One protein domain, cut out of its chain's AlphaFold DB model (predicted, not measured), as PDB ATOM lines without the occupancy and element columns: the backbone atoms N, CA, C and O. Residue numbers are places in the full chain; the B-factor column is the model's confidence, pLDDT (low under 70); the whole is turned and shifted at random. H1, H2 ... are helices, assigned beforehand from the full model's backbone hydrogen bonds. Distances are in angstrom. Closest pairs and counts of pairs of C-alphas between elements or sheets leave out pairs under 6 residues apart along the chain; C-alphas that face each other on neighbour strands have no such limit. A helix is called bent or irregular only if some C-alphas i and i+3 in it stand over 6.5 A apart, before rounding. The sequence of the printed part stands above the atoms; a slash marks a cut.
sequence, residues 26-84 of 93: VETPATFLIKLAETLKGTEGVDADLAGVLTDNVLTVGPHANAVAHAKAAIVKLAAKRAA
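What this domain is: This is residues 26 to 84 of the 93 residues of an uncharacterized protein of Brucella cytisi (UniProt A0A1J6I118). Three helices stand side by side in a single flat row, the chain folding back and forth as a zigzag: H3, the longest, is on one side, H2 is in the middle, and H1 is on the other side. H2 makes a helical hairpin with each of its two companions, while H1 and H3 stay apart with H2 between them. The printed part has 59 residues with three named helices in the order H1, H2, H3 along the chain and no named strand; its class is all helix. It is only just loose, close to compact, with a radius of gyration of the C-alphas of 12.5 A, and its spans of 46 by 31 by 9 A are only just flat.

How they stand to each other: Start from the longest helix, H3, residues 67 to 83, and look at its beginning, where H2, residues 48 to 57, ends. H2 and H3 touch, and their closest C-alphas are those of Asn 57 and Ala 67, 5.2 A apart. Their lines stand at a shallow tilt of 25 degrees, opposite ways, and the two form a helical hairpin. Look next at the first residue of H2, Ala 48, and at H1, residues 29 to 42. H1 and H2 touch, with the C-alphas of Lys 41 and Ala 48 the closest at 4.9 A. H1 touches H2 with residues 37 to 42 alone. These two helices also form a helical hairpin, at a shallow tilt of 19 degrees, opposite ways. From centre to centre, H2 is 10.0 A from H3 and 11.0 A from H1. H1 and H3 are apart. Along the backbones of H1, H2 and H3, every O i to N i+4 pair is within hydrogen-bond range.

Where its parts are: Find C-alpha 67 at (17.414, 5.986, 35.326); from there H3 runs through 17 residues to C-alpha 83 at (8.592, -13.782, 24.489), 24.2 A away. For H2, go to residues 48 to 57, whose first and last C-alphas are 14.4 A apart. For H1, find C-alpha 29 at (34.799, 7.662, 36.669); the helix runs from there to C-alpha 42 and measures 19.9 A from first to last C-alpha. No helix is bent.

The domain as a whole: Look at the two ends of the printed part for its greatest extent: the C-alphas of Val 26 and Ala 84 are the two farthest apart, at 45.8 A. The printed residues run from 26 to 84 without a cut. Residues 43 to 47 form the tight link from H1 to H2, and residues 58 to 66 form the short link from H2 to H3; neither link is long. In the B-factor column you will find a mean pLDDT of 94.4 for the printed part of this model, and no printed residue is under 70.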
ATOM      1  N   VAL A  26      45.352   8.278  36.375       81.00
ATOM      2  CA  VAL A  26      44.259   8.446  37.325       81.00
ATOM      3  C   VAL A  26      42.977   8.133  36.565       81.00
ATOM      4  O   VAL A  26      42.505   8.933  35.757       81.00
ATOM      5  N   GLU A  27      42.445   6.934  36.781       89.12
ATOM      6  CA  GLU A  27      41.263   6.467  36.076       89.12
ATOM      7  C   GLU A  27      40.076   7.374  36.407       89.12
ATOM      8  O   GLU A  27      39.684   7.541  37.565       89.12
ATOM      9  N   THR A  28      39.496   7.981  35.372       93.25
ATOM     10  CA  THR A  28      38.303   8.806  35.554       93.25
ATOM     11  C   THR A  28      37.081   7.916  35.803       93.25
ATOM     12  O   THR A  28      37.011   6.806  35.267       93.25
ATOM     13  N   PRO A  29      36.052   8.400  36.523       93.94
ATOM     14  CA  PRO A  29      34.799   7.662  36.669       93.94
ATOM     15  C   PRO A  29      34.165   7.267  35.327       93.94
ATOM     16  O   PRO A  29      33.596   6.186  35.211       93.94
ATOM     17  N   ALA A  30      34.287   8.114  34.298       93.19
ATOM     18  CA  ALA A  30      33.797   7.803  32.955       93.19
ATOM     19  C   ALA A  30      34.542   6.606  32.351       93.19
ATOM     20  O   ALA A  30      33.913   5.669  31.865       93.19
ATOM     21  N   THR A  31      35.872   6.620  32.432       93.38
ATOM     22  CA  THR A  31      36.735   5.537  31.947       93.38
ATOM     23  C   THR A  31      36.428   4.223  32.662       93.38
ATOM     24  O   THR A  31      36.282   3.193  32.006       93.38
ATOM     25  N   PHE A  32      36.257   4.263  33.986       94.88
ATOM     26  CA  PHE A  32      35.880   3.092  34.776       94.88
ATOM     27  C   PHE A  32      34.527   2.514  34.334       94.88
ATOM     28  O   PHE A  32      34.411   1.314  34.096       94.88
ATOM     29  N   LEU A  33      33.501   3.360  34.183       95.81
ATOM     30  CA  LEU A  33      32.159   2.908  33.802       95.81
ATOM     31  C   LEU A  33      32.113   2.328  32.381       95.81
ATOM     32  O   LEU A  33      31.412   1.340  32.163       95.81
ATOM     33  N   ILE A  34      32.889   2.882  31.442       93.62
ATOM     34  CA  ILE A  34      33.036   2.326  30.087       93.62
ATOM     35  C   ILE A  34      33.655   0.927  30.153       93.62
ATOM     36  O   ILE A  34      33.060  -0.023  29.645       93.62
ATOM     37  N   LYS A  35      34.788   0.772  30.847       94.94
ATOM     38  CA  LYS A  35      35.444  -0.538  31.003       94.94
ATOM     39  C   LYS A  35      34.538  -1.554  31.692       94.94
ATOM     40  O   LYS A  35      34.499  -2.719  31.297       94.94
ATOM     41  N   LEU A  36      33.787  -1.124  32.708       95.56
ATOM     42  CA  LEU A  36      32.824  -1.974  33.402       95.56
ATOM     43  C   LEU A  36      31.707  -2.436  32.458       95.56
ATOM     44  O   LEU A  36      31.372  -3.619  32.445       95.56
ATOM     45  N   ALA A  37      31.154  -1.532  31.650       94.31
ATOM     46  CA  ALA A  37      30.119  -1.856  30.673       94.31
ATOM     47  C   ALA A  37      30.616  -2.841  29.602       94.31
ATOM     48  O   ALA A  37      29.915  -3.800  29.270       94.31
ATOM     49  N   GLU A  38      31.827  -2.634  29.085       94.50
ATOM     50  CA  GLU A  38      32.466  -3.541  28.126       94.50
ATOM     51  C   GLU A  38      32.726  -4.918  28.739       94.50
ATOM     52  O   GLU A  38      32.365  -5.937  28.150       94.50
ATOM     53  N   THR A  39      33.265  -4.949  29.961       95.81
ATOM     54  CA  THR A  39      33.518  -6.193  30.698       95.81
ATOM     55  C   THR A  39      32.223  -6.973  30.908       95.81
ATOM     56  O   THR A  39      32.172  -8.166  30.614       95.81
ATOM     57  N   LEU A  40      31.150  -6.313  31.356       95.38
ATOM     58  CA  LEU A  40      29.854  -6.960  31.569       95.38
ATOM     59  C   LEU A  40      29.293  -7.563  30.276       95.38
ATOM     60  O   LEU A  40      28.815  -8.691  30.303       95.38
ATOM     61  N   LYS A  41      29.384  -6.856  29.144       93.38
ATOM     62  CA  LYS A  41      28.915  -7.363  27.840       93.38
ATOM     63  C   LYS A  41      29.744  -8.541  27.322       93.38
ATOM     64  O   LYS A  41      29.199  -9.394  26.630       93.38
ATOM     65  N   GLY A  42      31.041  -8.572  27.627       92.69
ATOM     66  CA  GLY A  42      31.956  -9.640  27.216       92.69
ATOM     67  C   GLY A  42      31.997 -10.845  28.160       92.69
ATOM     68  O   GLY A  42      32.647 -11.836  27.840       92.69
ATOM     69  N   THR A  43      31.341 -10.772  29.321       96.94
ATOM     70  CA  THR A  43      31.385 -11.839  30.327       96.94
ATOM     71  C   THR A  43      30.476 -12.996  29.921       96.94
ATOM     72  O   THR A  43      29.288 -12.815  29.652       96.94
ATOM     73  N   GLU A  44      31.026 -14.210  29.917       95.88
ATOM     74  CA  GLU A  44      30.264 -15.428  29.640       95.88
ATOM     75  C   GLU A  44      29.109 -15.596  30.638       95.88
ATOM     76  O   GLU A  44      29.252 -15.379  31.841       95.88
ATOM     77  N   GLY A  45      27.936 -15.976  30.128       93.44
ATOM     78  CA  GLY A  45      26.729 -16.141  30.939       93.44
ATOM     79  C   GLY A  45      26.031 -14.829  31.310       93.44
ATOM     80  O   GLY A  45      24.950 -14.879  31.900       93.44
ATOM     81  N   VAL A  46      26.584 -13.668  30.941       94.44
ATOM     82  CA  VAL A  46      25.872 -12.389  31.021       94.44
ATOM     83  C   VAL A  46      25.082 -12.160  29.740       94.44
ATOM     84  O   VAL A  46      25.562 -12.330  28.623       94.44
ATOM     85  N   ASP A  47      23.838 -11.740  29.915       95.50
ATOM     86  CA  ASP A  47      22.985 -11.350  28.809       95.50
ATOM     87  C   ASP A  47      23.429  -9.997  28.230       95.50
ATOM     88  O   ASP A  47      23.316  -8.960  28.889       95.50
ATOM     89  N   ALA A  48      23.939 -10.008  26.996       94.38
ATOM     90  CA  ALA A  48      24.523  -8.828  26.360       94.38
ATOM     91  C   ALA A  48      23.515  -7.685  26.146       94.38
ATOM     92  O   ALA A  48      23.867  -6.516  26.330       94.38
ATOM     93  N   ASP A  49      22.257  -7.996  25.811       95.00
ATOM     94  CA  ASP A  49      21.221  -6.971  25.643       95.00
ATOM     95  C   ASP A  49      20.856  -6.352  26.996       95.00
ATOM     96  O   ASP A  49      20.696  -5.135  27.108       95.00
ATOM     97  N   LEU A  50      20.759  -7.173  28.047       95.94
ATOM     98  CA  LEU A  50      20.499  -6.696  29.403       95.94
ATOM     99  C   LEU A  50      21.655  -5.832  29.926       95.94
ATOM    100  O   LEU A  50      21.414  -4.767  30.499       95.94
ATOM    101  N   ALA A  51      22.904  -6.240  29.690       95.94
ATOM    102  CA  ALA A  51      24.085  -5.431  29.992       95.94
ATOM    103  C   ALA A  51      24.084  -4.107  29.203       95.94
ATOM    104  O   ALA A  51      24.459  -3.060  29.739       95.94
ATOM    105  N   GLY A  52      23.592  -4.124  27.959       95.62
ATOM    106  CA  GLY A  52      23.303  -2.923  27.172       95.62
ATOM    107  C   GLY A  52      22.344  -1.971  27.885       95.62
ATOM    108  O   GLY A  52      22.679  -0.805  28.082       95.62
ATOM    109  N   VAL A  53      21.214  -2.475  28.390       96.62
ATOM    110  CA  VAL A  53      20.245  -1.652  29.137       96.62
ATOM    111  C   VAL A  53      20.878  -0.974  30.355       96.62
ATOM    112  O   VAL A  53      20.604   0.204  30.611       96.62
ATOM    113  N   LEU A  54      21.724  -1.691  31.102       94.94
ATOM    114  CA  LEU A  54      22.432  -1.129  32.257       94.94
ATOM    115  C   LEU A  54      23.436  -0.052  31.838       94.94
ATOM    116  O   LEU A  54      23.503   0.990  32.489       94.94
ATOM    117  N   THR A  55      24.162  -0.281  30.742       94.31
ATOM    118  CA  THR A  55      25.118   0.680  30.172       94.31
ATOM    119  C   THR A  55      24.433   2.001  29.836       94.31
ATOM    120  O   THR A  55      24.891   3.061  30.253       94.31
ATOM    121  N   ASP A  56      23.295   1.932  29.150       94.00
ATOM    122  CA  ASP A  56      22.640   3.118  28.594       94.00
ATOM    123  C   ASP A  56      21.895   3.947  29.649       94.00
ATOM    124  O   ASP A  56      21.692   5.147  29.476       94.00
ATOM    125  N   ASN A  57      21.449   3.312  30.738       94.62
ATOM    126  CA  ASN A  57      20.547   3.951  31.699       94.62
ATOM    127  C   ASN A  57      21.167   4.166  33.080       94.62
ATOM    128  O   ASN A  57      20.794   5.122  33.756       94.62
ATOM    129  N   VAL A  58      22.071   3.287  33.523       94.06
ATOM    130  CA  VAL A  58      22.539   3.237  34.920       94.06
ATOM    131  C   VAL A  58      24.040   3.490  35.031       94.06
ATOM    132  O   VAL A  58      24.459   4.261  35.891       94.06
ATOM    133  N   LEU A  59      24.851   2.889  34.159       94.81
ATOM    134  CA  LEU A  59      26.315   2.975  34.199       94.81
ATOM    135  C   LEU A  59      26.830   4.199  33.429       94.81
ATOM    136  O   LEU A  59      27.667   4.089  32.538       94.81
ATOM    137  N   THR A  60      26.319   5.380  33.776       92.50
ATOM    138  CA  THR A  60      26.696   6.648  33.141       92.50
ATOM    139  C   THR A  60      27.147   7.667  34.180       92.50
ATOM    140  O   THR A  60      26.726   7.637  35.338       92.50
ATOM    141  N   VAL A  61      28.013   8.595  33.774       92.12
ATOM    142  CA  VAL A  61      28.377   9.731  34.624       92.12
ATOM    143  C   VAL A  61      27.220  10.725  34.602       92.12
ATOM    144  O   VAL A  61      26.989  11.395  33.602       92.12
ATOM    145  N   GLY A  62      26.487  10.801  35.713       89.88
ATOM    146  CA  GLY A  62      25.287  11.633  35.828       89.88
ATOM    147  C   GLY A  62      24.030  10.929  35.311       89.88
ATOM    148  O   GLY A  62      23.412  11.417  34.364       89.88
ATOM    149  N   PRO A  63      23.627   9.800  35.924       88.56
ATOM    150  CA  PRO A  63      22.411   9.110  35.526       88.56
ATOM    151  C   PRO A  63      21.197  10.029  35.691       88.56
ATOM    152  O   PRO A  63      21.106  10.824  36.631       88.56
ATOM    153  N   HIS A  64      20.232   9.895  34.785       93.38
ATOM    154  CA  HIS A  64      18.969  10.618  34.889       93.38
ATOM    155  C   HIS A  64      18.258  10.266  36.208       93.38
ATOM    156  O   HIS A  64      18.319   9.124  36.660       93.38
ATOM    157  N   ALA A  65      17.498  11.195  36.797       94.31
ATOM    158  CA  ALA A  65      16.757  10.935  38.043       94.31
ATOM    159  C   ALA A  65      15.821   9.709  37.942       94.31
ATOM    160  O   ALA A  65      15.607   8.990  38.913       94.31
ATOM    161  N   ASN A  66      15.322   9.434  36.733       94.94
ATOM    162  CA  ASN A  66      14.476   8.279  36.413       94.94
ATOM    163  C   ASN A  66      15.238   7.104  35.768       94.94
ATOM    164  O   ASN A  66      14.610   6.254  35.138       94.94
ATOM    165  N   ALA A  67      16.565   7.035  35.903       94.94
ATOM    166  CA  ALA A  67      17.414   5.986  35.326       94.94
ATOM    167  C   ALA A  67      16.878   4.570  35.580       94.94
ATOM    168  O   ALA A  67      16.741   3.771  34.656       94.94
ATOM    169  N   VAL A  68      16.483   4.279  36.823       95.00
ATOM    170  CA  VAL A  68      15.930   2.969  37.208       95.00
ATOM    171  C   VAL A  68      14.604   2.684  36.499       95.00
ATOM    172  O   VAL A  68      14.374   1.567  36.035       95.00
ATOM    173  N   ALA A  69      13.730   3.686  36.381       97.12
ATOM    174  CA  ALA A  69      12.456   3.530  35.687       97.12
ATOM    175  C   ALA A  69      12.661   3.281  34.184       97.12
ATOM    176  O   ALA A  69      11.993   2.416  33.617       97.12
ATOM    177  N   HIS A  70      13.612   3.978  33.554       96.12
ATOM    178  CA  HIS A  70      13.959   3.770  32.145       96.12
ATOM    179  C   HIS A  70      14.574   2.388  31.910       96.12
ATOM    180  O   HIS A  70      14.122   1.666  31.020       96.12
ATOM    181  N   ALA A  71      15.520   1.972  32.758       96.81
ATOM    182  CA  ALA A  71      16.106   0.637  32.698       96.81
ATOM    183  C   ALA A  71      15.026  -0.446  32.832       96.81
ATOM    184  O   ALA A  71      14.953  -1.360  32.015       96.81
ATOM    185  N   LYS A  72      14.109  -0.308  33.800       97.31
ATOM    186  CA  LYS A  72      12.988  -1.243  33.972       97.31
ATOM    187  C   LYS A  72      12.099  -1.305  32.728       97.31
ATOM    188  O   LYS A  72      11.748  -2.397  32.291       97.31
ATOM    189  N   ALA A  73      11.735  -0.158  32.158       97.50
ATOM    190  CA  ALA A  73      10.917  -0.112  30.947       97.50
ATOM    191  C   ALA A  73      11.616  -0.806  29.763       97.50
ATOM    192  O   ALA A  73      10.987  -1.580  29.041       97.50
ATOM    193  N   ALA A  74      12.924  -0.586  29.603       97.12
ATOM    194  CA  ALA A  74      13.727  -1.239  28.577       97.12
ATOM    195  C   ALA A  74      13.824  -2.762  28.788       97.12
ATOM    196  O   ALA A  74      13.662  -3.512  27.827       97.12
ATOM    197  N   ILE A  75      13.982  -3.231  30.031       97.44
ATOM    198  CA  ILE A  75      13.976  -4.666  30.367       97.44
ATOM    199  C   ILE A  75      12.629  -5.303  30.025       97.44
ATOM    200  O   ILE A  75      12.594  -6.362  29.404       97.44
ATOM    201  N   VAL A  76      11.514  -4.662  30.384       97.62
ATOM    202  CA  VAL A  76      10.173  -5.172  30.050       97.62
ATOM    203  C   VAL A  76       9.993  -5.267  28.534       97.62
ATOM    204  O   VAL A  76       9.484  -6.270  28.039       97.62
ATOM    205  N   LYS A  77      10.463  -4.266  27.782       96.31
ATOM    206  CA  LYS A  77      10.435  -4.288  26.314       96.31
ATOM    207  C   LYS A  77      11.299  -5.415  25.736       96.31
ATOM    208  O   LYS A  77      10.868  -6.086  24.801       96.31
ATOM    209  N   LEU A  78      12.491  -5.638  26.289       95.62
ATOM    210  CA  LEU A  78      13.381  -6.729  25.890       95.62
ATOM    211  C   LEU A  78      12.745  -8.098  26.162       95.62
ATOM    212  O   LEU A  78      12.741  -8.960  25.285       95.62
ATOM    213  N   ALA A  79      12.152  -8.278  27.342       95.88
ATOM    214  CA  ALA A  79      11.442  -9.499  27.703       95.88
ATOM    215  C   ALA A  79      10.260  -9.758  26.760       95.88
ATOM    216  O   ALA A  79      10.118 -10.867  26.254       95.88
ATOM    217  N   ALA A  80       9.464  -8.728  26.452       95.50
ATOM    218  CA  ALA A  80       8.359  -8.836  25.502       95.50
ATOM    219  C   ALA A  80       8.838  -9.229  24.095       95.50
ATOM    220  O   ALA A  80       8.241 -10.099  23.472       95.50
ATOM    221  N   LYS A  81       9.945  -8.641  23.616       94.06
ATOM    222  CA  LYS A  81      10.553  -9.000  22.325       94.06
ATOM    223  C   LYS A  81      10.966 -10.475  22.281       94.06
ATOM    224  O   LYS A  81      10.773 -11.116  21.260       94.06
ATOM    225  N   ARG A  82      11.533 -11.002  23.367       93.31
ATOM    226  CA  ARG A  82      11.999 -12.399  23.449       93.31
ATOM    227  C   ARG A  82      10.881 -13.408  23.679       93.31
ATOM    228  O   ARG A  82      11.034 -14.567  23.328       93.31
ATOM    229  N   ALA A  83       9.787 -12.972  24.294       93.31
ATOM    230  CA  ALA A  83       8.592 -13.782  24.489       93.31
ATOM    231  C   ALA A  83       7.672 -13.798  23.257       93.31
ATOM    232  O   ALA A  83       6.720 -14.575  23.229       93.31
ATOM    233  N   ALA A  84       7.911 -12.930  22.267       90.00
ATOM    234  CA  ALA A  84       7.147 -12.933  21.031       90.00
ATOM    235  C   ALA A  84       7.402 -14.252  20.277       90.00
ATOM    236  O   ALA A  84       8.564 -14.625  20.112       90.00
TER     237      ALA A  84